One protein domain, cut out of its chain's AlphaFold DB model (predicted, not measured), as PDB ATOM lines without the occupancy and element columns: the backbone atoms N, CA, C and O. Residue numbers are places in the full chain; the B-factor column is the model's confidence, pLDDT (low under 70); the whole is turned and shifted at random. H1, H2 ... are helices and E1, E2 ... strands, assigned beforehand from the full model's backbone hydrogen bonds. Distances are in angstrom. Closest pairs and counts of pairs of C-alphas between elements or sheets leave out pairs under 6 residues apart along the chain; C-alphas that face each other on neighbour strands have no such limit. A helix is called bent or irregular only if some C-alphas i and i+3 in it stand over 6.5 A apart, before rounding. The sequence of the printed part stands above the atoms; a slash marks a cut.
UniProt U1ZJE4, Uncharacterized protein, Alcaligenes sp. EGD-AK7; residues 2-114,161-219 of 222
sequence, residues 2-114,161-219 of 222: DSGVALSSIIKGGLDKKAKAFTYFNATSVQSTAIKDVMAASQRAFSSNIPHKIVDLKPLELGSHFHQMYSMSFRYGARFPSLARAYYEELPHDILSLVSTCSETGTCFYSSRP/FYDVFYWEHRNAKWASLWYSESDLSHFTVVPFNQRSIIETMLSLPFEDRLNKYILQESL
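This is residues 2 to 114 and 161 to 219 of the 222 residues of an uncharacterized protein of Alcaligenes sp. EGD-AK7 (UniProt U1ZJE4). Two small pairs of parallel strands lie apart from each other among helices: E1 and E2 are sandwiched between H2 and H4, while E3 and E4 have the end of H6 packed on E4. The long, kinked H6 bridges the body from H4 at one end to H5 at the other, where the short helices H5, H7, H8 and H9 cluster, with H1 beside H9; H3 packs on H4 at the opposite end. The printed part has 172 residues with nine named helices and four named strands, in the order H1, E1, H2, E2, H3, H4, E3, H5, H6, E4, H7, H8, H9. The class is mostly helix. The whole is compact, with a radius of gyration of the C-alphas of 17.3 A and spans of 51 by 39 by 33 A.

Find C-alpha 2 at (-53.312, 23.865, -10.594); from there H1 runs over residues 2 to 12, 15.5 A from first to last C-alpha. Next come strand E1, residues 21 to 25, helix H2, residues 32 to 47 and 22.7 A long, and strand E2, residues 52 to 56. H3 holds residues 65 to 73, H4 residues 81 to 90 and 13.8 A, E3 residues 96 to 98, and H5 residues 103 to 106. Beyond the cut, look for C-alpha 161 at (-58.298, 39.516, 4.456): here H6 begins, residues 161 to 182, 29.3 A long, with a kink of 36 degrees near residue 174. It is neither bent nor irregular, but only just: C-alphas 168 and 171 are 6.3 A apart. E4 is residues 187 to 189, H7 residues 195 to 202, H8 residues 206 to 210, and H9 residues 213 to 218, ending at C-alpha 218 at (-61.881, 22.196, -14.606).

Start at E1 and E2, parallel neighbours at 23 degrees; N 23 and O 53 are 3.0 A apart and N 55 and O 23 2.8 A, both within hydrogen-bond range. E1, H2 and E2 form a strand-helix-strand unit, two parallel neighbour strands with a helix between them along the chain, and its crossover is right-handed. The closest C-alphas of E1 and H2 are those of Thr 23 and Val 38, 6.4 A apart; those of E2 and H4 are Val 55 and Ala 86, 7.0 A. H3 and H4 only just touch, with 3 pairs of C-alphas within 8 A, Phe 66 and Arg 85 closest at 7.1 A, at a steep tilt of 62 degrees, opposite ways. H6 touches H4 with residues 181 to 182 alone, the closest C-alphas being those of Ala 84 and Glu 181, 5.3 A apart, at a steep tilt of 53 degrees. E3 and E4 are parallel neighbours at 33 degrees, with N 97 and O 187 at 2.9 A; the C-alphas of Tyr 179 in H6 and Thr 188 in E4 come within 6.2 A. H6 touches H5 with residues 163 to 167 alone, closest at the C-alphas of Thr 105 and Asp 163, 5.4 A. H5 also touches H7, at the C-alphas of Gly 106 and Met 201, 4.8 A, and is close to but not clearly touching H8, at those of Gly 106 and Arg 209, 6.4 A. H1 touches H9 at the C-alphas of Val 5 and Ser 218, 6.0 A, at a shallow tilt of 32 degrees, the same way. Every O i to N i+4 pair is within hydrogen-bond range in H1, H2, H3, H4, H7, H8 and H9; in H6 it is 14 of 18, and H5 is too short for such a pair.

Look at the C-alphas of Gly 63 and Pro 205 for the two farthest apart, 51.5 A. Residues 115 to 160 are not printed, and C-alphas 114 and 161 are 12.3 A apart across this cut, which lies in the link from H5 to H6. Of the links that are printed whole, none is long. The mean pLDDT of the printed part is 92.4, and no printed residue is under 70.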
ATOM      1  N   ASP A   2     -53.162  22.551  -9.964       90.44
ATOM      2  CA  ASP A   2     -53.312  23.865 -10.594       90.44
ATOM      3  C   ASP A   2     -52.651  23.950 -11.988       90.44
ATOM      4  O   ASP A   2     -53.266  24.405 -12.953       90.44
ATOM      5  N   SER A   3     -51.433  23.417 -12.155       91.06
ATOM      6  CA  SER A   3     -50.786  23.264 -13.475       91.06
ATOM      7  C   SER A   3     -51.543  22.320 -14.420       91.06
ATOM      8  O   SER A   3     -51.503  22.488 -15.636       91.06
ATOM      9  N   GLY A   4     -52.291  21.361 -13.870       92.00
ATOM     10  CA  GLY A   4     -53.170  20.474 -14.632       92.00
ATOM     11  C   GLY A   4     -54.389  21.196 -15.207       92.00
ATOM     12  O   GLY A   4     -54.849  20.829 -16.285       92.00
ATOM     13  N   VAL A   5     -54.887  22.245 -14.544       93.50
ATOM     14  CA  VAL A   5     -55.982  23.082 -15.070       93.50
ATOM     15  C   VAL A   5     -55.498  23.934 -16.242       93.50
ATOM     16  O   VAL A   5     -56.183  24.020 -17.264       93.50
ATOM     17  N   ALA A   6     -54.289  24.496 -16.153       93.12
ATOM     18  CA  ALA A   6     -53.668  25.196 -17.279       93.12
ATOM     19  C   ALA A   6     -53.467  24.252 -18.478       93.12
ATOM     20  O   ALA A   6     -53.862  24.581 -19.597       93.12
ATOM     21  N   LEU A   7     -52.956  23.041 -18.233       93.00
ATOM     22  CA  LEU A   7     -52.828  21.995 -19.253       93.00
ATOM     23  C   LEU A   7     -54.182  21.620 -19.878       93.00
ATOM     24  O   LEU A   7     -54.317  21.574 -21.098       93.00
ATOM     25  N   SER A   8     -55.205  21.413 -19.048       93.19
ATOM     26  CA  SER A   8     -56.573  21.110 -19.489       93.19
ATOM     27  C   SER A   8     -57.135  22.210 -20.390       93.19
ATOM     28  O   SER A   8     -57.798  21.920 -21.384       93.19
ATOM     29  N   SER A   9     -56.841  23.472 -20.074       92.19
ATOM     30  CA  SER A   9     -57.272  24.631 -20.863       92.19
ATOM     31  C   SER A   9     -56.573  24.690 -22.224       92.19
ATOM     32  O   SER A   9     -57.225  24.953 -23.233       92.19
ATOM     33  N   ILE A  10     -55.274  24.372 -22.278       93.38
ATOM     34  CA  ILE A  10     -54.508  24.246 -23.531       93.38
ATOM     35  C   ILE A  10     -55.111  23.169 -24.442       93.38
ATOM     36  O   ILE A  10     -55.292  23.407 -25.637       93.38
ATOM     37  N   ILE A  11     -55.467  22.012 -23.883       93.19
ATOM     38  CA  ILE A  11     -56.059  20.897 -24.638       93.19
ATOM     39  C   ILE A  11     -57.460  21.257 -25.134       93.19
ATOM     40  O   ILE A  11     -57.742  21.114 -26.320       93.19
ATOM     41  N   LYS A  12     -58.325  21.785 -24.256       92.44
ATOM     42  CA  LYS A  12     -59.673  22.253 -24.634       92.44
ATOM     43  C   LYS A  12     -59.616  23.334 -25.721       92.44
ATOM     44  O   LYS A  12     -60.494  23.382 -26.575       92.44
ATOM     45  N   GLY A  13     -58.578  24.169 -25.708       92.75
ATOM     46  CA  GLY A  13     -58.321  25.182 -26.731       92.75
ATOM     47  C   GLY A  13     -57.716  24.654 -28.039       92.75
ATOM     48  O   GLY A  13     -57.500  25.450 -28.949       92.75
ATOM     49  N   GLY A  14     -57.410  23.355 -28.152       93.44
ATOM     50  CA  GLY A  14     -56.781  22.767 -29.341       93.44
ATOM     51  C   GLY A  14     -55.344  23.247 -29.585       93.44
ATOM     52  O   GLY A  14     -54.903  23.349 -30.732       93.44
ATOM     53  N   LEU A  15     -54.629  23.609 -28.515       93.00
ATOM     54  CA  LEU A  15     -53.261  24.134 -28.565       93.00
ATOM     55  C   LEU A  15     -52.201  23.089 -28.183       93.00
ATOM     56  O   LEU A  15     -51.014  23.410 -28.148       93.00
ATOM     57  N   ASP A  16     -52.603  21.843 -27.937       92.88
ATOM     58  CA  ASP A  16     -51.756  20.716 -27.532       92.88
ATOM     59  C   ASP A  16     -50.548  20.521 -28.462       92.88
ATOM     60  O   ASP A  16     -49.410  20.473 -27.999       92.88
ATOM     61  N   LYS A  17     -50.758  20.554 -29.784       93.50
ATOM     62  CA  LYS A  17     -49.683  20.375 -30.782       93.50
ATOM     63  C   LYS A  17     -48.633  21.489 -30.783       93.50
ATOM     64  O   LYS A  17     -47.560  21.316 -31.359       93.50
ATOM     65  N   LYS A  18     -48.953  22.648 -30.202       93.19
ATOM     66  CA  LYS A  18     -48.045  23.800 -30.073       93.19
ATOM     67  C   LYS A  18     -47.463  23.917 -28.665       93.19
ATOM     68  O   LYS A  18     -46.545  24.708 -28.454       93.19
ATOM     69  N   ALA A  19     -47.996  23.161 -27.713       95.00
ATOM     70  CA  ALA A  19     -47.596  23.223 -26.326       95.00
ATOM     71  C   ALA A  19     -46.388  22.326 -26.053       95.00
ATOM     72  O   ALA A  19     -46.167  21.293 -26.685       95.00
ATOM     73  N   LYS A  20     -45.609  22.734 -25.057       95.25
ATOM     74  CA  LYS A  20     -44.562  21.928 -24.435       95.25
ATOM     75  C   LYS A  20     -44.716  22.088 -22.933       95.25
ATOM     76  O   LYS A  20     -45.041  23.174 -22.458       95.25
ATOM     77  N   ALA A  21     -44.474  21.019 -22.194       95.81
ATOM     78  CA  ALA A  21     -44.432  21.047 -20.744       95.81
ATOM     79  C   ALA A  21     -42.983  20.918 -20.275       95.81
ATOM     80  O   ALA A  21     -42.156  20.277 -20.926       95.81
ATOM     81  N   PHE A  22     -42.680  21.460 -19.101       95.19
ATOM     82  CA  PHE A  22     -41.431  21.151 -18.424       95.19
ATOM     83  C   PHE A  22     -41.634  21.010 -16.919       95.19
ATOM     84  O   PHE A  22     -42.617  21.481 -16.345       95.19
ATOM     85  N   THR A  23     -40.706  20.325 -16.268       94.62
ATOM     86  CA  THR A  23     -40.629  20.240 -14.807       94.62
ATOM     87  C   THR A  23     -39.171  20.290 -14.418       94.62
ATOM     88  O   THR A  23     -38.346  19.655 -15.067       94.62
ATOM     89  N   TYR A  24     -38.848  21.050 -13.379       92.38
ATOM     90  CA  TYR A  24     -37.499  21.088 -12.846       92.38
ATOM     91  C   TYR A  24     -37.386  20.218 -11.595       92.38
ATOM     92  O   TYR A  24     -38.338  20.094 -10.824       92.38
ATOM     93  N   PHE A  25     -36.219  19.628 -11.382       90.75
ATOM     94  CA  PHE A  25     -35.909  18.848 -10.186       90.75
ATOM     95  C   PHE A  25     -34.429  19.014  -9.840       90.75
ATOM     96  O   PHE A  25     -33.641  19.375 -10.701       90.75
ATOM     97  N   ASN A  26     -34.041  18.780  -8.587       88.56
ATOM     98  CA  ASN A  26     -32.632  18.770  -8.198       88.56
ATOM     99  C   ASN A  26     -32.142  17.319  -8.102       88.56
ATOM    100  O   ASN A  26     -32.484  16.624  -7.140       88.56
ATOM    101  N   ALA A  27     -31.333  16.874  -9.066       83.00
ATOM    102  CA  ALA A  27     -30.806  15.509  -9.093       83.00
ATOM    103  C   ALA A  27     -29.816  15.196  -7.954       83.00
ATOM    104  O   ALA A  27     -29.598  14.030  -7.631       83.00
ATOM    105  N   THR A  28     -29.225  16.213  -7.321       81.00
ATOM    106  CA  THR A  28     -28.231  16.041  -6.242       81.00
ATOM    107  C   THR A  28     -28.846  15.934  -4.844       81.00
ATOM    108  O   THR A  28     -28.198  15.455  -3.917       81.00
ATOM    109  N   SER A  29     -30.106  16.347  -4.678       77.56
ATOM    110  CA  SER A  29     -30.838  16.290  -3.406       77.56
ATOM    111  C   SER A  29     -32.249  15.759  -3.646       77.56
ATOM    112  O   SER A  29     -33.252  16.468  -3.536       77.56
ATOM    113  N   VAL A  30     -32.316  14.491  -4.051       77.06
ATOM    114  CA  VAL A  30     -33.569  13.871  -4.475       77.06
ATOM    115  C   VAL A  30     -34.432  13.533  -3.264       77.06
ATOM    116  O   VAL A  30     -34.172  12.586  -2.524       77.06
ATOM    117  N   GLN A  31     -35.506  14.297  -3.090       79.38
ATOM    118  CA  GLN A  31     -36.582  13.956  -2.166       79.38
ATOM    119  C   GLN A  31     -37.590  13.034  -2.863       79.38
ATOM    120  O   GLN A  31     -37.900  13.207  -4.043       79.38
ATOM    121  N   SER A  32     -38.148  12.064  -2.137       79.06
ATOM    122  CA  SER A  32     -39.121  11.108  -2.692       79.06
ATOM    123  C   SER A  32     -40.388  11.782  -3.238       79.06
ATOM    124  O   SER A  32     -40.986  11.297  -4.198       79.06
ATOM    125  N   THR A  33     -40.779  12.919  -2.663       81.81
ATOM    126  CA  THR A  33     -41.871  13.779  -3.142       81.81
ATOM    127  C   THR A  33     -41.561  14.391  -4.505       81.81
ATOM    128  O   THR A  33     -42.393  14.307  -5.403       81.81
ATOM    129  N   ALA A  34     -40.343  14.900  -4.703       84.00
ATOM    130  CA  ALA A  34     -39.920  15.489  -5.971       84.00
ATOM    131  C   ALA A  34     -39.943  14.469  -7.123       84.00
ATOM    132  O   ALA A  34     -40.375  14.799  -8.225       84.00
ATOM    133  N   ILE A  35     -39.557  13.209  -6.869       87.81
ATOM    134  CA  ILE A  35     -39.670  12.134  -7.871       87.81
ATOM    135  C   ILE A  35     -41.134  11.923  -8.266       87.81
ATOM    136  O   ILE A  35     -41.449  11.842  -9.452       87.81
ATOM    137  N   LYS A  36     -42.038  11.832  -7.282       90.38
ATOM    138  CA  LYS A  36     -43.471  11.632  -7.544       90.38
ATOM    139  C   LYS A  36     -44.050  12.769  -8.381       90.38
ATOM    140  O   LYS A  36     -44.815  12.493  -9.302       90.38
ATOM    141  N   ASP A  37     -43.655  14.010  -8.107       89.88
ATOM    142  CA  ASP A  37     -44.109  15.176  -8.867       89.88
ATOM    143  C   ASP A  37     -43.623  15.141 -10.319       89.88
ATOM    144  O   ASP A  37     -44.428  15.340 -11.232       89.88
ATOM    145  N   VAL A  38     -42.345  14.812 -10.550       92.81
ATOM    146  CA  VAL A  38     -41.793  14.643 -11.904       92.81
ATOM    147  C   VAL A  38     -42.534  13.540 -12.655       92.81
ATOM    148  O   VAL A  38     -43.019  13.781 -13.758       92.81
ATOM    149  N   MET A  39     -42.697  12.361 -12.048       93.44
ATOM    150  CA  MET A  39     -43.391  11.234 -12.678       93.44
ATOM    151  C   MET A  39     -44.856  11.563 -12.986       93.44
ATOM    152  O   MET A  39     -45.340  11.266 -14.077       93.44
ATOM    153  N   ALA A  40     -45.563  12.222 -12.066       93.00
ATOM    154  CA  ALA A  40     -46.948  12.635 -12.277       93.00
ATOM    155  C   ALA A  40     -47.084  13.732 -13.348       93.00
ATOM    156  O   ALA A  40     -48.119  13.816 -14.017       93.00
ATOM    157  N   ALA A  41     -46.079  14.596 -13.508       93.75
ATOM    158  CA  ALA A  41     -46.030  15.574 -14.590       93.75
ATOM    159  C   ALA A  41     -45.756  14.899 -15.943       93.75
ATOM    160  O   ALA A  41     -46.500  15.142 -16.894       93.75
ATOM    161  N   SER A  42     -44.768  13.999 -16.007       95.12
ATOM    162  CA  SER A  42     -44.455  13.223 -17.213       95.12
ATOM    163  C   SER A  42     -45.637  12.388 -17.680       95.12
ATOM    164  O   SER A  42     -45.981  12.433 -18.858       95.12
ATOM    165  N   GLN A  43     -46.310  11.689 -16.762       95.06
ATOM    166  CA  GLN A  43     -47.485  10.887 -17.094       95.06
ATOM    167  C   GLN A  43     -48.606  11.746 -17.687       95.06
ATOM    168  O   GLN A  43     -49.175  11.388 -18.711       95.06
ATOM    169  N   ARG A  44     -48.902  12.904 -17.079       93.56
ATOM    170  CA  ARG A  44     -49.941  13.814 -17.586       93.56
ATOM    171  C   ARG A  44     -49.609  14.368 -18.966       93.56
ATOM    172  O   ARG A  44     -50.485  14.415 -19.827       93.56
ATOM    173  N   ALA A  45     -48.364  14.778 -19.182       94.25
ATOM    174  CA  ALA A  45     -47.926  15.280 -20.477       94.25
ATOM    175  C   ALA A  45     -47.993  14.185 -21.554       94.25
ATOM    176  O   ALA A  45     -48.522  14.433 -22.635       94.25
ATOM    177  N   PHE A  46     -47.566  12.960 -21.223       94.62
ATOM    178  CA  PHE A  46     -47.663  11.798 -22.107       94.62
ATOM    179  C   PHE A  46     -49.115  11.466 -22.479       94.62
ATOM    180  O   PHE A  46     -49.429  11.407 -23.665       94.62
ATOM    181  N   SER A  47     -50.011  11.339 -21.491       93.44
ATOM    182  CA  SER A  47     -51.452  11.130 -21.718       93.44
ATOM    183  C   SER A  47     -52.078  12.217 -22.602       93.44
ATOM    184  O   SER A  47     -53.013  11.956 -23.351       93.44
ATOM    185  N   SER A  48     -51.544  13.438 -22.536       92.19
ATOM    186  CA  SER A  48     -52.018  14.589 -23.312       92.19
ATOM    187  C   SER A  48     -51.333  14.746 -24.672       92.19
ATOM    188  O   SER A  48     -51.589  15.732 -25.360       92.19
ATOM    189  N   ASN A  49     -50.430  13.832 -25.046       93.00
ATOM    190  CA  ASN A  49     -49.591  13.931 -26.243       93.00
ATOM    191  C   ASN A  49     -48.801  15.259 -26.343       93.00
ATOM    192  O   ASN A  49     -48.596  15.803 -27.429       93.00
ATOM    193  N   ILE A  50     -48.355  15.786 -25.199       95.25
ATOM    194  CA  ILE A  50     -47.558  17.014 -25.104       95.25
ATOM    195  C   ILE A  50     -46.108  16.646 -24.758       95.25
ATOM    196  O   ILE A  50     -45.876  15.961 -23.759       95.25
ATOM    197  N   PRO A  51     -45.108  17.114 -25.530       95.69
ATOM    198  CA  PRO A  51     -43.705  16.901 -25.195       95.69
ATOM    199  C   PRO A  51     -43.364  17.460 -23.811       95.69
ATOM    200  O   PRO A  51     -43.689  18.609 -23.501       95.69
ATOM    201  N   HIS A  52     -42.665  16.669 -22.994       96.31
ATOM    202  CA  HIS A  52     -42.250  17.048 -21.643       96.31
ATOM    203  C   HIS A  52     -40.731  17.053 -21.513       96.31
ATOM    204  O   HIS A  52     -40.078  16.057 -21.815       96.31
ATOM    205  N   LYS A  53     -40.170  18.174 -21.049       95.44
ATOM    206  CA  LYS A  53     -38.749  18.288 -20.706       95.44
ATOM    207  C   LYS A  53     -38.569  18.250 -19.191       95.44
ATOM    208  O   LYS A  53     -39.147  19.056 -18.465       95.44
ATOM    209  N   ILE A  54     -37.715  17.355 -18.718       94.88
ATOM    210  CA  ILE A  54     -37.246  17.371 -17.335       94.88
ATOM    211  C   ILE A  54     -35.959  18.200 -17.297       94.88
ATOM    212  O   ILE A  54     -35.042  17.958 -18.079       94.88
ATOM    213  N   VAL A  55     -35.915  19.199 -16.421       94.06
ATOM    214  CA  VAL A  55     -34.809  20.152 -16.290       94.06
ATOM    215  C   VAL A  55     -34.101  19.911 -14.959       94.06
ATOM    216  O   VAL A  55     -34.728  19.976 -13.904       94.06
ATOM    217  N   ASP A  56     -32.802  19.632 -14.992       90.88
ATOM    218  CA  ASP A  56     -32.018  19.455 -13.767       90.88
ATOM    219  C   ASP A  56     -31.536  20.805 -13.217       90.88
ATOM    220  O   ASP A  56     -30.964  21.634 -13.930       90.88
ATOM    221  N   LEU A  57     -31.769  21.026 -11.926       92.38
ATOM    222  CA  LEU A  57     -31.305  22.197 -11.199       92.38
ATOM    223  C   LEU A  57     -29.861  21.991 -10.754       92.38
ATOM    224  O   LEU A  57     -29.588  21.490  -9.660       92.38
ATOM    225  N   LYS A  58     -28.938  22.460 -11.594       90.56
ATOM    226  CA  LYS A  58     -27.511  22.486 -11.271       90.56
ATOM    227  C   LYS A  58     -27.249  23.347 -10.019       90.56
ATOM    228  O   LYS A  58     -27.872  24.407  -9.851       90.56
ATOM    229  N   PRO A  59     -26.306  22.939  -9.148       88.88
ATOM    230  CA  PRO A  59     -25.856  23.765  -8.033       88.88
ATOM    231  C   PRO A  59     -25.409  25.161  -8.482       88.88
ATOM    232  O   PRO A  59     -24.938  25.360  -9.604       88.88
ATOM    233  N   LEU A  60     -25.565  26.144  -7.595       87.81
ATOM    234  CA  LEU A  60     -25.148  27.512  -7.877       87.81
ATOM    235  C   LEU A  60     -23.619  27.627  -7.869       87.81
ATOM    236  O   LEU A  60     -22.973  27.383  -6.853       87.81
ATOM    237  N   GLU A  61     -23.054  28.082  -8.983       90.94
ATOM    238  CA  GLU A  61     -21.621  28.342  -9.133       90.94
ATOM    239  C   GLU A  61     -21.360  29.851  -9.076       90.94
ATOM    240  O   GLU A  61     -21.523  30.555 -10.077       90.94
ATOM    241  N   LEU A  62     -20.944  30.359  -7.911       90.19
ATOM    242  CA  LEU A  62     -20.774  31.803  -7.673       90.19
ATOM    243  C   LEU A  62     -19.750  32.467  -8.615       90.19
ATOM    244  O   LEU A  62     -19.877  33.641  -8.943       90.19
ATOM    245  N   GLY A  63     -18.742  31.724  -9.077       91.75
ATOM    246  CA  GLY A  63     -17.735  32.233 -10.015       91.75
ATOM    247  C   GLY A  63     -18.171  32.229 -11.484       91.75
ATOM    248  O   GLY A  63     -17.456  32.777 -12.320       91.75
ATOM    249  N   SER A  64     -19.308  31.611 -11.816       93.81
ATOM    250  CA  SER A  64     -19.748  31.459 -13.205       93.81
ATOM    251  C   SER A  64     -20.098  32.803 -13.850       93.81
ATOM    252  O   SER A  64     -20.588  33.723 -13.192       93.81
ATOM    253  N   HIS A  65     -19.908  32.896 -15.169       94.06
ATOM    254  CA  HIS A  65     -20.294  34.088 -15.928       94.06
ATOM    255  C   HIS A  65     -21.794  34.395 -15.784       94.06
ATOM    256  O   HIS A  65     -22.171  35.547 -15.581       94.06
ATOM    257  N   PHE A  66     -22.640  33.355 -15.786       93.94
ATOM    258  CA  PHE A  66     -24.070  33.503 -15.523       93.94
ATOM    259  C   PHE A  66     -24.326  34.176 -14.170       93.94
ATOM    260  O   PHE A  66     -25.058  35.160 -14.114       93.94
ATOM    261  N   HIS A  67     -23.705  33.699 -13.083       93.62
ATOM    262  CA  HIS A  67     -23.949  34.261 -11.752       93.62
ATOM    263  C   HIS A  67     -23.499  35.722 -11.628       93.62
ATOM    264  O   HIS A  67     -24.166  36.511 -10.958       93.62
ATOM    265  N   GLN A  68     -22.402  36.100 -12.288       93.75
ATOM    266  CA  GLN A  68     -21.939  37.490 -12.320       93.75
ATOM    267  C   GLN A  68     -22.986  38.400 -12.981       93.75
ATOM    268  O   GLN A  68     -23.425  39.377 -12.372       93.75
ATOM    269  N   MET A  69     -23.456  38.033 -14.178       93.62
ATOM    270  CA  MET A  69     -24.488  38.784 -14.908       93.62
ATOM    271  C   MET A  69     -25.818  38.823 -14.153       93.62
ATOM    272  O   MET A  69     -26.469  39.867 -14.052       93.62
ATOM    273  N   TYR A  70     -26.199  37.692 -13.568       93.94
ATOM    274  CA  TYR A  70     -27.383  37.562 -12.737       93.94
ATOM    275  C   TYR A  70     -27.331  38.512 -11.534       93.94
ATOM    276  O   TYR A  70     -28.265  39.274 -11.299       93.94
ATOM    277  N   SER A  71     -26.218  38.538 -10.803       92.12
ATOM    278  CA  SER A  71     -26.069  39.380  -9.606       92.12
ATOM    279  C   SER A  71     -26.084  40.874  -9.934       92.12
ATOM    280  O   SER A  71     -26.567  41.677  -9.137       92.12
ATOM    281  N   MET A  72     -25.596  41.252 -11.120       92.44
ATOM    282  CA  MET A  72     -25.711  42.623 -11.624       92.44
ATOM    283  C   MET A  72     -27.158  42.987 -11.977       92.44
ATOM    284  O   MET A  72     -27.587  44.104 -11.697       92.44
ATOM    285  N   SER A  73     -27.909  42.046 -12.556       92.31
ATOM    286  CA  SER A  73     -29.294  42.256 -12.998       92.31
ATOM    287  C   SER A  73     -30.280  42.307 -11.824       92.31
ATOM    288  O   SER A  73     -31.194  43.126 -11.808       92.31
ATOM    289  N   PHE A  74     -30.057  41.484 -10.796       92.12
ATOM    290  CA  PHE A  74     -30.959  41.303  -9.653       92.12
ATOM    291  C   PHE A  74     -30.370  41.847  -8.344       92.12
ATOM    292  O   PHE A  74     -30.466  41.220  -7.287       92.12
ATOM    293  N   ARG A  75     -29.760  43.041  -8.397       85.44
ATOM    294  CA  ARG A  75     -28.999  43.642  -7.281       85.44
ATOM    295  C   ARG A  75     -29.763  43.716  -5.953       85.44
ATOM    296  O   ARG A  75     -29.157  43.584  -4.894       85.44
ATOM    297  N   TYR A  76     -31.069  43.970  -6.008       80.94
ATOM    298  CA  TYR A  76     -31.904  44.228  -4.828       80.94
ATOM    299  C   TYR A  76     -32.835  43.072  -4.464       80.94
ATOM    300  O   TYR A  76     -33.642  43.196  -3.542       80.94
ATOM    301  N   GLY A  77     -32.744  41.950  -5.171       72.81
ATOM    302  CA  GLY A  77     -33.627  40.829  -4.915       72.81
ATOM    303  C   GLY A  77     -33.590  39.813  -6.033       72.81
ATOM    304  O   GLY A  77     -33.909  40.117  -7.176       72.81
ATOM    305  N   ALA A  78     -33.248  38.595  -5.648       80.94
ATOM    306  CA  ALA A  78     -33.308  37.389  -6.445       80.94
ATOM    307  C   ALA A  78     -33.980  36.321  -5.583       80.94
ATOM    308  O   ALA A  78     -33.753  36.256  -4.371       80.94
ATOM    309  N   ARG A  79     -34.805  35.487  -6.198       88.19
ATOM    310  CA  ARG A  79     -35.453  34.354  -5.554       88.19
ATOM    311  C   ARG A  79     -34.580  33.108  -5.651       88.19
ATOM    312  O   ARG A  79     -34.271  32.522  -4.614       88.19
ATOM    313  N   PHE A  80     -34.241  32.656  -6.859       91.44
ATOM    314  CA  PHE A  80     -33.623  31.342  -7.043       91.44
ATOM    315  C   PHE A  80     -32.661  31.281  -8.248       91.44
ATOM    316  O   PHE A  80     -33.022  30.782  -9.316       91.44
ATOM    317  N   PRO A  81     -31.381  31.665  -8.062       92.19
ATOM    318  CA  PRO A  81     -30.408  31.769  -9.155       92.19
ATOM    319  C   PRO A  81     -30.199  30.478  -9.963       92.19
ATOM    320  O   PRO A  81     -30.042  30.533 -11.179       92.19
ATOM    321  N   SER A  82     -30.221  29.304  -9.318       92.50
ATOM    322  CA  SER A  82     -30.110  28.014 -10.019       92.50
ATOM    323  C   SER A  82     -31.293  27.740 -10.949       92.50
ATOM    324  O   SER A  82     -31.102  27.186 -12.029       92.50
ATOM    325  N   LEU A  83     -32.509  28.134 -10.558       93.56
ATOM    326  CA  LEU A  83     -33.695  27.981 -11.398       93.56
ATOM    327  C   LEU A  83     -33.672  28.975 -12.564       93.56
ATOM    328  O   LEU A  83     -33.933  28.584 -13.697       93.56
ATOM    329  N   ALA A  84     -33.281  30.223 -12.304       94.62
ATOM    330  CA  ALA A  84     -33.090  31.228 -13.347       94.62
ATOM    331  C   ALA A  84     -32.045  30.782 -14.388       94.62
ATOM    332  O   ALA A  84     -32.268  30.909 -15.591       94.62
ATOM    333  N   ARG A  85     -30.935  30.179 -13.934       94.69
ATOM    334  CA  ARG A  85     -29.929  29.562 -14.813       94.69
ATOM    335  C   ARG A  85     -30.539  28.463 -15.668       94.69
ATOM    336  O   ARG A  85     -30.312  28.432 -16.871       94.69
ATOM    337  N   ALA A  86     -31.312  27.577 -15.050       94.50
ATOM    338  CA  ALA A  86     -31.961  26.484 -15.752       94.50
ATOM    339  C   ALA A  86     -32.928  27.003 -16.828       94.50
ATOM    340  O   ALA A  86     -32.931  26.488 -17.938       94.50
ATOM    341  N   TYR A  87     -33.694  28.060 -16.556       93.94
ATOM    342  CA  TYR A  87     -34.519  28.704 -17.579       93.94
ATOM    343  C   TYR A  87     -33.690  29.255 -18.736       93.94
ATOM    344  O   TYR A  87     -33.963  28.928 -19.889       93.94
ATOM    345  N   TYR A  88     -32.651  30.027 -18.422       93.75
ATOM    346  CA  TYR A  88     -31.786  30.649 -19.418       93.75
ATOM    347  C   TYR A  88     -31.056  29.628 -20.307       93.75
ATOM    348  O   TYR A  88     -30.985  29.816 -21.519       93.75
ATOM    349  N   GLU A  89     -30.520  28.553 -19.721       93.62
ATOM    350  CA  GLU A  89     -29.723  27.549 -20.441       93.62
ATOM    351  C   GLU A  89     -30.578  26.478 -21.138       93.62
ATOM    352  O   GLU A  89     -30.179  25.965 -22.183       93.62
ATOM    353  N   GLU A  90     -31.724  26.094 -20.564       94.19
ATOM    354  CA  GLU A  90     -32.442  24.876 -20.968       94.19
ATOM    355  C   GLU A  90     -33.782  25.139 -21.665       94.19
ATOM    356  O   GLU A  90     -34.323  24.212 -22.284       94.19
ATOM    357  N   LEU A  91     -34.349  26.344 -21.572       93.81
ATOM    358  CA  LEU A  91     -35.638  26.664 -22.188       93.81
ATOM    359  C   LEU A  91     -35.474  27.538 -23.444       93.81
ATOM    360  O   LEU A  91     -34.520  28.303 -23.546       93.81
ATOM    361  N   PRO A  92     -36.392  27.433 -24.424       92.38
ATOM    362  CA  PRO A  92     -36.415  28.333 -25.577       92.38
ATOM    363  C   PRO A  92     -36.620  29.796 -25.169       92.38
ATOM    364  O   PRO A  92     -37.352  30.056 -24.219       92.38
ATOM    365  N   HIS A  93     -36.025  30.729 -25.926       92.19
ATOM    366  CA  HIS A  93     -36.031  32.160 -25.582       92.19
ATOM    367  C   HIS A  93     -37.237  32.971 -26.105       92.19
ATOM    368  O   HIS A  93     -37.448  34.115 -25.725       92.19
ATOM    369  N   ASP A  94     -38.029  32.387 -27.005       88.31
ATOM    370  CA  ASP A  94     -39.147  33.055 -27.687       88.31
ATOM    371  C   ASP A  94     -40.436  32.248 -27.500       88.31
ATOM    372  O   ASP A  94     -41.004  31.673 -28.432       88.31
ATOM    373  N   ILE A  95     -40.830  32.080 -26.236       92.56
ATOM    374  CA  ILE A  95     -42.051  31.365 -25.856       92.56
ATOM    375  C   ILE A  95     -42.842  32.142 -24.810       92.56
ATOM    376  O   ILE A  95     -42.310  32.959 -24.060       92.56
ATOM    377  N   LEU A  96     -44.132  31.820 -24.738       94.50
ATOM    378  CA  LEU A  96     -44.988  32.173 -23.615       94.50
ATOM    379  C   LEU A  96     -45.037  30.986 -22.654       94.50
ATOM    380  O   LEU A  96     -45.360  29.867 -23.064       94.50
ATOM    381  N   SER A  97     -44.749  31.229 -21.381       94.69
ATOM    382  CA  SER A  97     -44.891  30.224 -20.328       94.69
ATOM    383  C   SER A  97     -46.155  30.494 -19.533       94.69
ATOM    384  O   SER A  97     -46.329  31.577 -18.983       94.69
ATOM    385  N   LEU A  98     -47.058  29.516 -19.480       94.94
ATOM    386  CA  LEU A  98     -48.257  29.603 -18.656       94.94
ATOM    387  C   LEU A  98     -47.962  28.995 -17.288       94.94
ATOM    388  O   LEU A  98     -47.642  27.808 -17.188       94.94
ATOM    389  N   VAL A  99     -48.131  29.788 -16.234       93.62
ATOM    390  CA  VAL A  99     -47.956  29.338 -14.849       93.62
ATOM    391  C   VAL A  99     -49.250  29.502 -14.059       93.62
ATOM    392  O   VAL A  99     -49.997  30.461 -14.238       93.62
ATOM    393  N   SER A 100     -49.521  28.555 -13.160       93.75
ATOM    394  CA  SER A 100     -50.784  28.507 -12.406       93.75
ATOM    395  C   SER A 100     -50.747  29.217 -11.049       93.75
ATOM    396  O   SER A 100     -51.621  28.990 -10.211       93.75
ATOM    397  N   THR A 101     -49.748  30.064 -10.805       92.00
ATOM    398  CA  THR A 101     -49.710  30.904  -9.597       92.00
ATOM    399  C   THR A 101     -50.925  31.808  -9.511       92.00
ATOM    400  O   THR A 101     -51.503  32.157 -10.536       92.00
ATOM    401  N   CYS A 102     -51.262  32.220  -8.290       93.94
ATOM    402  CA  CYS A 102     -52.483  32.958  -7.940       93.94
ATOM    403  C   CYS A 102     -53.735  32.083  -7.859       93.94
ATOM    404  O   CYS A 102     -54.727  32.537  -7.294       93.94
ATOM    405  N   SER A 103     -53.702  30.829  -8.326       95.31
ATOM    406  CA  SER A 103     -54.817  29.898  -8.091       95.31
ATOM    407  C   SER A 103     -55.079  29.703  -6.594       95.31
ATOM    408  O   SER A 103     -56.227  29.599  -6.165       95.31
ATOM    409  N   GLU A 104     -54.028  29.762  -5.778       95.00
ATOM    410  CA  GLU A 104     -54.088  29.562  -4.336       95.00
ATOM    411  C   GLU A 104     -54.824  30.688  -3.594       95.00
ATOM    412  O   GLU A 104     -55.351  30.447  -2.506       95.00
ATOM    413  N   THR A 105     -54.935  31.879  -4.200       95.31
ATOM    414  CA  THR A 105     -55.800  32.968  -3.710       95.31
ATOM    415  C   THR A 105     -57.248  32.493  -3.640       95.31
ATOM    416  O   THR A 105     -57.946  32.728  -2.659       95.31
ATOM    417  N   GLY A 106     -57.697  31.777  -4.672       95.38
ATOM    418  CA  GLY A 106     -59.050  31.245  -4.756       95.38
ATOM    419  C   GLY A 106     -59.248  29.903  -4.046       95.38
ATOM    420  O   GLY A 106     -60.384  29.460  -3.921       95.38
ATOM    421  N   THR A 107     -58.178  29.253  -3.575       95.81
ATOM    422  CA  THR A 107     -58.243  27.932  -2.921       95.81
ATOM    423  C   THR A 107     -57.693  27.926  -1.499       95.81
ATOM    424  O   THR A 107     -57.036  26.971  -1.079       95.81
ATOM    425  N   CYS A 108     -57.922  29.012  -0.766       95.44
ATOM    426  CA  CYS A 108     -57.602  29.120   0.651       95.44
ATOM    427  C   CYS A 108     -56.133  28.805   0.987       95.44
ATOM    428  O   CYS A 108     -55.877  27.972   1.857       95.44
ATOM    429  N   PHE A 109     -55.171  29.487   0.342       95.12
ATOM    430  CA  PHE A 109     -53.733  29.338   0.644       95.12
ATOM    431  C   PHE A 109     -53.450  29.318   2.155       95.12
ATOM    432  O   PHE A 109     -52.750  28.443   2.667       95.12
ATOM    433  N   TYR A 110     -54.061  30.256   2.881       95.06
ATOM    434  CA  TYR A 110     -54.174  30.189   4.331       95.06
ATOM    435  C   TYR A 110     -55.444  29.431   4.713       95.06
ATOM    436  O   TYR A 110     -56.524  30.015   4.827       95.06
ATOM    437  N   SER A 111     -55.309  28.120   4.901       93.12
ATOM    438  CA  SER A 111     -56.416  27.244   5.300       93.12
ATOM    439  C   SER A 111     -56.810  27.437   6.767       93.12
ATOM    440  O   SER A 111     -57.988  27.414   7.102       93.12
ATOM    441  N   SER A 112     -55.834  27.690   7.644       92.31
ATOM    442  CA  SER A 112     -56.076  28.015   9.054       92.31
ATOM    443  C   SER A 112     -56.328  29.516   9.245       92.31
ATOM    444  O   SER A 112     -55.405  30.332   9.087       92.31
ATOM    445  N   ARG A 113     -57.578  29.848   9.609       92.56
ATOM    446  CA  ARG A 113     -58.119  31.209   9.799       92.56
ATOM    447  C   ARG A 113     -58.778  31.382  11.180       92.56
ATOM    448  O   ARG A 113     -59.988  31.584  11.259       92.56
ATOM    449  N   PRO A 114     -58.025  31.220  12.281       84.38
ATOM    450  CA  PRO A 114     -58.599  31.284  13.625       84.38
ATOM    451  C   PRO A 114     -59.013  32.710  14.014       84.38
ATOM    452  O   PRO A 114     -60.000  32.893  14.722       84.38
ATOM    453  N   PHE A 161     -59.616  38.884   4.427       95.94
ATOM    454  CA  PHE A 161     -58.298  39.516   4.456       95.94
ATOM    455  C   PHE A 161     -57.146  38.524   4.280       95.94
ATOM    456  O   PHE A 161     -56.089  38.924   3.799       95.94
ATOM    457  N   TYR A 162     -57.309  37.243   4.630       96.81
ATOM    458  CA  TYR A 162     -56.271  36.240   4.389       96.81
ATOM    459  C   TYR A 162     -56.027  36.041   2.890       96.81
ATOM    460  O   TYR A 162     -54.874  35.932   2.462       96.81
ATOM    461  N   ASP A 163     -57.098  36.024   2.095       96.06
ATOM    462  CA  ASP A 163     -57.019  35.842   0.646       96.06
ATOM    463  C   ASP A 163     -56.416  37.088  -0.015       96.06
ATOM    464  O   ASP A 163     -55.496  36.975  -0.829       96.06
ATOM    465  N   VAL A 164     -56.853  38.281   0.409       94.94
ATOM    466  CA  VAL A 164     -56.307  39.555  -0.089       94.94
ATOM    467  C   VAL A 164     -54.837  39.717   0.306       94.94
ATOM    468  O   VAL A 164     -54.013  40.057  -0.536       94.94
ATOM    469  N   PHE A 165     -54.461  39.394   1.548       95.75
ATOM    470  CA  PHE A 165     -53.066  39.466   1.995       95.75
ATOM    471  C   PHE A 165     -52.160  38.509   1.212       95.75
ATOM    472  O   PHE A 165     -51.040  38.865   0.832       95.75
ATOM    473  N   TYR A 166     -52.627  37.286   0.941       95.38
ATOM    474  CA  TYR A 166     -51.883  36.373   0.080       95.38
ATOM    475  C   TYR A 166     -51.707  36.959  -1.328       95.38
ATOM    476  O   TYR A 166     -50.591  36.965  -1.849       95.38
ATOM    477  N   TRP A 167     -52.780  37.472  -1.927       94.31
ATOM    478  CA  TRP A 167     -52.755  37.991  -3.290       94.31
ATOM    479  C   TRP A 167     -51.885  39.246  -3.436       94.31
ATOM    480  O   TRP A 167     -50.949  39.259  -4.237       94.31
ATOM    481  N   GLU A 168     -52.143  40.273  -2.629       91.75
ATOM    482  CA  GLU A 168     -51.535  41.597  -2.789       91.75
ATOM    483  C   GLU A 168     -50.143  41.703  -2.170       91.75
ATOM    484  O   GLU A 168     -49.300  42.426  -2.693       91.75
ATOM    485  N   HIS A 169     -49.864  40.983  -1.080       92.44
ATOM    486  CA  HIS A 169     -48.569  41.084  -0.407       92.44
ATOM    487  C   HIS A 169     -47.655  39.901  -0.738       92.44
ATOM    488  O   HIS A 169     -46.527  40.078  -1.212       92.44
ATOM    489  N   ARG A 170     -48.107  38.663  -0.488       89.56
ATOM    490  CA  ARG A 170     -47.243  37.480  -0.665       89.56
ATOM    491  C   ARG A 170     -46.949  37.211  -2.131       89.56
ATOM    492  O   ARG A 170     -45.779  37.078  -2.491       89.56
ATOM    493  N   ASN A 171     -47.991  37.108  -2.946       90.50
ATOM    494  CA  ASN A 171     -47.870  36.738  -4.344       90.50
ATOM    495  C   ASN A 171     -47.192  37.863  -5.137       90.50
ATOM    496  O   ASN A 171     -46.182  37.608  -5.788       90.50
ATOM    497  N   ALA A 172     -47.619  39.117  -4.948       87.50
ATOM    498  CA  ALA A 172     -46.995  40.266  -5.604       87.50
ATOM    499  C   ALA A 172     -45.479  40.362  -5.364       87.50
ATOM    500  O   ALA A 172     -44.741  40.670  -6.294       87.50
ATOM    501  N   LYS A 173     -44.979  40.057  -4.159       87.12
ATOM    502  CA  LYS A 173     -43.532  40.074  -3.882       87.12
ATOM    503  C   LYS A 173     -42.813  38.822  -4.382       87.12
ATOM    504  O   LYS A 173     -41.785  38.918  -5.042       87.12
ATOM    505  N   TRP A 174     -43.295  37.638  -4.013       87.62
ATOM    506  CA  TRP A 174     -42.587  36.389  -4.307       87.62
ATOM    507  C   TRP A 174     -42.650  36.022  -5.791       87.62
ATOM    508  O   TRP A 174     -41.640  35.605  -6.361       87.62
ATOM    509  N   ALA A 175     -43.819  36.176  -6.410       89.75
ATOM    510  CA  ALA A 175     -44.021  35.787  -7.794       89.75
ATOM    511  C   ALA A 175     -43.412  36.804  -8.760       89.75
ATOM    512  O   ALA A 175     -42.816  36.382  -9.739       89.75
ATOM    513  N   SER A 176     -43.441  38.111  -8.457       88.75
ATOM    514  CA  SER A 176     -42.772  39.110  -9.309       88.75
ATOM    515  C   SER A 176     -41.274  38.852  -9.448       88.75
ATOM    516  O   SER A 176     -40.764  38.890 -10.560       88.75
ATOM    517  N   LEU A 177     -40.577  38.503  -8.359       91.12
ATOM    518  CA  LEU A 177     -39.160  38.129  -8.426       91.12
ATOM    519  C   LEU A 177     -38.938  36.908  -9.321       91.12
ATOM    520  O   LEU A 177     -37.978  36.870 -10.084       91.12
ATOM    521  N   TRP A 178     -39.833  35.922  -9.250       92.06
ATOM    522  CA  TRP A 178     -39.769  34.762 -10.131       92.06
ATOM    523  C   TRP A 178     -40.044  35.126 -11.596       92.06
ATOM    524  O   TRP A 178     -39.349  34.632 -12.477       92.06
ATOM    525  N   TYR A 179     -41.016  35.997 -11.869       92.12
ATOM    526  CA  TYR A 179     -41.327  36.420 -13.233       92.12
ATOM    527  C   TYR A 179     -40.154  37.181 -13.851       92.12
ATOM    528  O   TYR A 179     -39.736  36.852 -14.959       92.12
ATOM    529  N   SER A 180     -39.525  38.078 -13.090       92.25
ATOM    530  CA  SER A 180     -38.315  38.771 -13.536       92.25
ATOM    531  C   SER A 180     -37.160  37.800 -13.827       92.25
ATOM    532  O   SER A 180     -36.386  38.022 -14.752       92.25
ATOM    533  N   GLU A 181     -37.031  36.704 -13.072       94.00
ATOM    534  CA  GLU A 181     -36.060  35.640 -13.376       94.00
ATOM    535  C   GLU A 181     -36.438  34.835 -14.627       94.00
ATOM    536  O   GLU A 181     -35.558  34.426 -15.384       94.00
ATOM    537  N   SER A 182     -37.733  34.586 -14.852       93.56
ATOM    538  CA  SER A 182     -38.206  33.882 -16.049       93.56
ATOM    539  C   SER A 182     -38.005  34.695 -17.326       93.56
ATOM    540  O   SER A 182     -37.630  34.104 -18.341       93.56
ATOM    541  N   ASP A 183     -38.119  36.027 -17.239       92.62
ATOM    542  CA  ASP A 183     -37.927  36.976 -18.346       92.62
ATOM    543  C   ASP A 183     -36.513  36.918 -18.949       92.62
ATOM    544  O   ASP A 183     -36.300  37.375 -20.070       92.62
ATOM    545  N   LEU A 184     -35.548  36.285 -18.266       91.50
ATOM    546  CA  LEU A 184     -34.245  35.947 -18.853       91.50
ATOM    547  C   LEU A 184     -34.353  34.993 -20.053       91.50
ATOM    548  O   LEU A 184     -33.394  34.855 -20.808       91.50
ATOM    549  N   SER A 185     -35.477  34.294 -20.194       93.12
ATOM    550  CA  SER A 185     -35.706  33.325 -21.267       93.12
ATOM    551  C   SER A 185     -37.108  33.388 -21.857       93.12
ATOM    552  O   SER A 185     -37.281  33.050 -23.007       93.12
ATOM    553  N   HIS A 186     -38.154  33.758 -21.133       94.81
ATOM    554  CA  HIS A 186     -39.498  33.709 -21.700       94.81
ATOM    555  C   HIS A 186     -40.439  34.638 -20.969       94.81
ATOM    556  O   HIS A 186     -40.246  34.934 -19.795       94.81
ATOM    557  N   PHE A 187     -41.508  35.028 -21.655       95.25
ATOM    558  CA  PHE A 187     -42.539  35.843 -21.041       95.25
ATOM    559  C   PHE A 187     -43.525  34.963 -20.271       95.25
ATOM    560  O   PHE A 187     -44.123  34.029 -20.823       95.25
ATOM    561  N   THR A 188     -43.713  35.274 -18.992       94.81
ATOM    562  CA  THR A 188     -44.630  34.530 -18.127       94.81
ATOM    563  C   THR A 188     -46.044  35.103 -18.178       94.81
ATOM    564  O   THR A 188     -46.288  36.277 -17.907       94.81
ATOM    565  N   VAL A 189     -47.007  34.237 -18.481       95.06
ATOM    566  CA  VAL A 189     -48.442  34.520 -18.444       95.06
ATOM    567  C   VAL A 189     -49.043  33.824 -17.228       95.06
ATOM    568  O   VAL A 189     -48.817  32.633 -17.005       95.06
ATOM    569  N   VAL A 190     -49.850  34.559 -16.458       94.69
ATOM    570  CA  VAL A 190     -50.439  34.093 -15.193       94.69
ATOM    571  C   VAL A 190     -51.970  34.122 -15.292       94.69
ATOM    572  O   VAL A 190     -52.593  35.097 -14.865       94.69
ATOM    573  N   PRO A 191     -52.616  33.089 -15.870       93.94
ATOM    574  CA  PRO A 191     -54.053  33.122 -16.143       93.94
ATOM    575  C   PRO A 191     -54.901  33.336 -14.887       93.94
ATOM    576  O   PRO A 191     -55.842  34.121 -14.907       93.94
ATOM    577  N   PHE A 192     -54.536  32.710 -13.765       95.19
ATOM    578  CA  PHE A 192     -55.271  32.854 -12.507       95.19
ATOM    579  C   PHE A 192     -55.171  34.249 -11.884       95.19
ATOM    580  O   PHE A 192     -55.921  34.530 -10.961       95.19
ATOM    581  N   ASN A 193     -54.299  35.137 -12.376       94.38
ATOM    582  CA  ASN A 193     -54.239  36.524 -11.913       94.38
ATOM    583  C   ASN A 193     -55.242  37.448 -12.634       94.38
ATOM    584  O   ASN A 193     -55.129  38.672 -12.581       94.38
ATOM    585  N   GLN A 194     -56.216  36.880 -13.346       94.62
ATOM    586  CA  GLN A 194     -57.321  37.629 -13.929       94.62
ATOM    587  C   GLN A 194     -58.408  37.878 -12.887       94.62
ATOM    588  O   GLN A 194     -58.881  36.949 -12.233       94.62
ATOM    589  N   ARG A 195     -58.863  39.130 -12.797       92.69
ATOM    590  CA  ARG A 195     -59.895  39.558 -11.846       92.69
ATOM    591  C   ARG A 195     -61.151  38.687 -11.895       92.69
ATOM    592  O   ARG A 195     -61.611  38.251 -10.852       92.69
ATOM    593  N   SER A 196     -61.665  38.390 -13.089       95.50
ATOM    594  CA  SER A 196     -62.867  37.563 -13.259       95.50
ATOM    595  C   SER A 196     -62.689  36.142 -12.719       95.50
ATOM    596  O   SER A 196     -63.603  35.612 -12.093       95.50
ATOM    597  N   ILE A 197     -61.515  35.531 -12.918       95.25
ATOM    598  CA  ILE A 197     -61.204  34.197 -12.391       95.25
ATOM    599  C   ILE A 197     -61.098  34.256 -10.866       95.25
ATOM    600  O   ILE A 197     -61.742  33.456 -10.190       95.25
ATOM    601  N   ILE A 198     -60.355  35.224 -10.320       94.06
ATOM    602  CA  ILE A 198     -60.197  35.387  -8.868       94.06
ATOM    603  C   ILE A 198     -61.550  35.628  -8.196       94.06
ATOM    604  O   ILE A 198     -61.889  34.914  -7.259       94.06
ATOM    605  N   GLU A 199     -62.347  36.582  -8.680       93.81
ATOM    606  CA  GLU A 199     -63.665  36.891  -8.112       93.81
ATOM    607  C   GLU A 199     -64.608  35.682  -8.191       93.81
ATOM    608  O   GLU A 199     -65.301  35.386  -7.219       93.81
ATOM    609  N   THR A 200     -64.572  34.920  -9.292       95.38
ATOM    610  CA  THR A 200     -65.347  33.674  -9.415       95.38
ATOM    611  C   THR A 200     -64.919  32.658  -8.362       95.38
ATOM    612  O   THR A 200     -65.765  32.126  -7.647       95.38
ATOM    613  N   MET A 201     -63.615  32.412  -8.212       96.38
ATOM    614  CA  MET A 201     -63.115  31.464  -7.215       96.38
ATOM    615  C   MET A 201     -63.440  31.918  -5.788       96.38
ATOM    616  O   MET A 201     -63.849  31.095  -4.978       96.38
ATOM    617  N   LEU A 202     -63.303  33.214  -5.484       95.88
ATOM    618  CA  LEU A 202     -63.582  33.786  -4.163       95.88
ATOM    619  C   LEU A 202     -65.078  33.847  -3.827       95.88
ATOM    620  O   LEU A 202     -65.420  33.891  -2.649       95.88
ATOM    621  N   SER A 203     -65.961  33.808  -4.828       95.25
ATOM    622  CA  SER A 203     -67.414  33.746  -4.614       95.25
ATOM    623  C   SER A 203     -67.902  32.397  -4.070       95.25
ATOM    624  O   SER A 203     -69.019  32.308  -3.560       95.25
ATOM    625  N   LEU A 204     -67.079  31.347  -4.171       96.75
ATOM    626  CA  LEU A 204     -67.438  30.009  -3.717       96.75
ATOM    627  C   LEU A 204     -67.409  29.898  -2.182       96.75
ATOM    628  O   LEU A 204     -66.570  30.533  -1.525       96.75
ATOM    629  N   PRO A 205     -68.263  29.036  -1.593       96.19
ATOM    630  CA  PRO A 205     -68.195  28.699  -0.177       96.19
ATOM    631  C   PRO A 205     -66.782  28.293   0.252       96.19
ATOM    632  O   PRO A 205     -66.042  27.657  -0.499       96.19
ATOM    633  N   PHE A 206     -66.402  28.641   1.484       95.44
ATOM    634  CA  PHE A 206     -65.061  28.365   2.013       95.44
ATOM    635  C   PHE A 206     -64.656  26.889   1.878       95.44
ATOM    636  O   PHE A 206     -63.537  26.610   1.455       95.44
ATOM    637  N   GLU A 207     -65.569  25.959   2.166       96.44
ATOM    638  CA  GLU A 207     -65.311  24.519   2.056       96.44
ATOM    639  C   GLU A 207     -65.043  24.077   0.612       96.44
ATOM    640  O   GLU A 207     -64.120  23.301   0.363       96.44
ATOM    641  N   ASP A 208     -65.770  24.614  -0.368       97.94
ATOM    642  CA  ASP A 208     -65.549  24.288  -1.782       97.94
ATOM    643  C   ASP A 208     -64.189  24.814  -2.259       97.94
ATOM    644  O   ASP A 208     -63.462  24.131  -2.990       97.94
ATOM    645  N   ARG A 209     -63.805  26.010  -1.795       97.00
ATOM    646  CA  ARG A 209     -62.484  26.600  -2.060       97.00
ATOM    647  C   ARG A 209     -61.366  25.782  -1.423       97.00
ATOM    648  O   ARG A 209     -60.382  25.476  -2.098       97.00
ATOM    649  N   LEU A 210     -61.525  25.390  -0.158       96.50
ATOM    650  CA  LEU A 210     -60.563  24.573   0.585       96.50
ATOM    651  C   LEU A 210     -60.336  23.216  -0.095       96.50
ATOM    652  O   LEU A 210     -59.196  22.770  -0.234       96.50
ATOM    653  N   ASN A 211     -61.409  22.603  -0.594       96.19
ATOM    654  CA  ASN A 211     -61.356  21.345  -1.337       96.19
ATOM    655  C   ASN A 211     -60.938  21.520  -2.807       96.19
ATOM    656  O   ASN A 211     -60.855  20.539  -3.545       96.19
ATOM    657  N   LYS A 212     -60.633  22.746  -3.252       96.31
ATOM    658  CA  LYS A 212     -60.256  23.065  -4.638       96.31
ATOM    659  C   LYS A 212     -61.304  22.622  -5.669       96.31
ATOM    660  O   LYS A 212     -60.932  22.290  -6.794       96.31
ATOM    661  N   TYR A 213     -62.588  22.619  -5.304       95.88
ATOM    662  CA  TYR A 213     -63.685  22.059  -6.103       95.88
ATOM    663  C   TYR A 213     -63.646  22.525  -7.565       95.88
ATOM    664  O   TYR A 213     -63.535  21.715  -8.480       95.88
ATOM    665  N   ILE A 214     -63.601  23.842  -7.789       94.19
ATOM    666  CA  ILE A 214     -63.609  24.408  -9.144       94.19
ATOM    667  C   ILE A 214     -62.386  24.010  -9.979       94.19
ATOM    668  O   ILE A 214     -62.486  23.868 -11.198       94.19
ATOM    669  N   LEU A 215     -61.226  23.802  -9.342       95.44
ATOM    670  CA  LEU A 215     -60.038  23.322 -10.044       95.44
ATOM    671  C   LEU A 215     -60.220  21.866 -10.459       95.44
ATOM    672  O   LEU A 215     -59.852  21.529 -11.579       95.44
ATOM    673  N   GLN A 216     -60.802  21.029  -9.595       94.38
ATOM    674  CA  GLN A 216     -61.089  19.627  -9.908       94.38
ATOM    675  C   GLN A 216     -62.069  19.506 -11.081       94.38
ATOM    676  O   GLN A 216     -61.757  18.815 -12.045       94.38
ATOM    677  N   GLU A 217     -63.170  20.262 -11.063       92.69
ATOM    678  CA  GLU A 217     -64.160  20.301 -12.157       92.69
ATOM    679  C   GLU A 217     -63.574  20.812 -13.485       92.69
ATOM    680  O   GLU A 217     -64.042  20.481 -14.575       92.69
ATOM    681  N   SER A 218     -62.525  21.635 -13.415       91.38
ATOM    682  CA  SER A 218     -61.881  22.196 -14.606       91.38
ATOM    683  C   SER A 218     -60.922  21.221 -15.295       91.38
ATOM    684  O   SER A 218     -60.591  21.434 -16.474       91.38
ATOM    685  N   LEU A 219     -60.474  20.174 -14.592       90.25
ATOM    686  CA  LEU A 219     -59.560  19.173 -15.134       90.25
ATOM    687  C   LEU A 219     -60.243  18.338 -16.223       90.25
ATOM    688  O   LEU A 219     -61.409  17.972 -16.127       90.25
TER     689      LEU A 219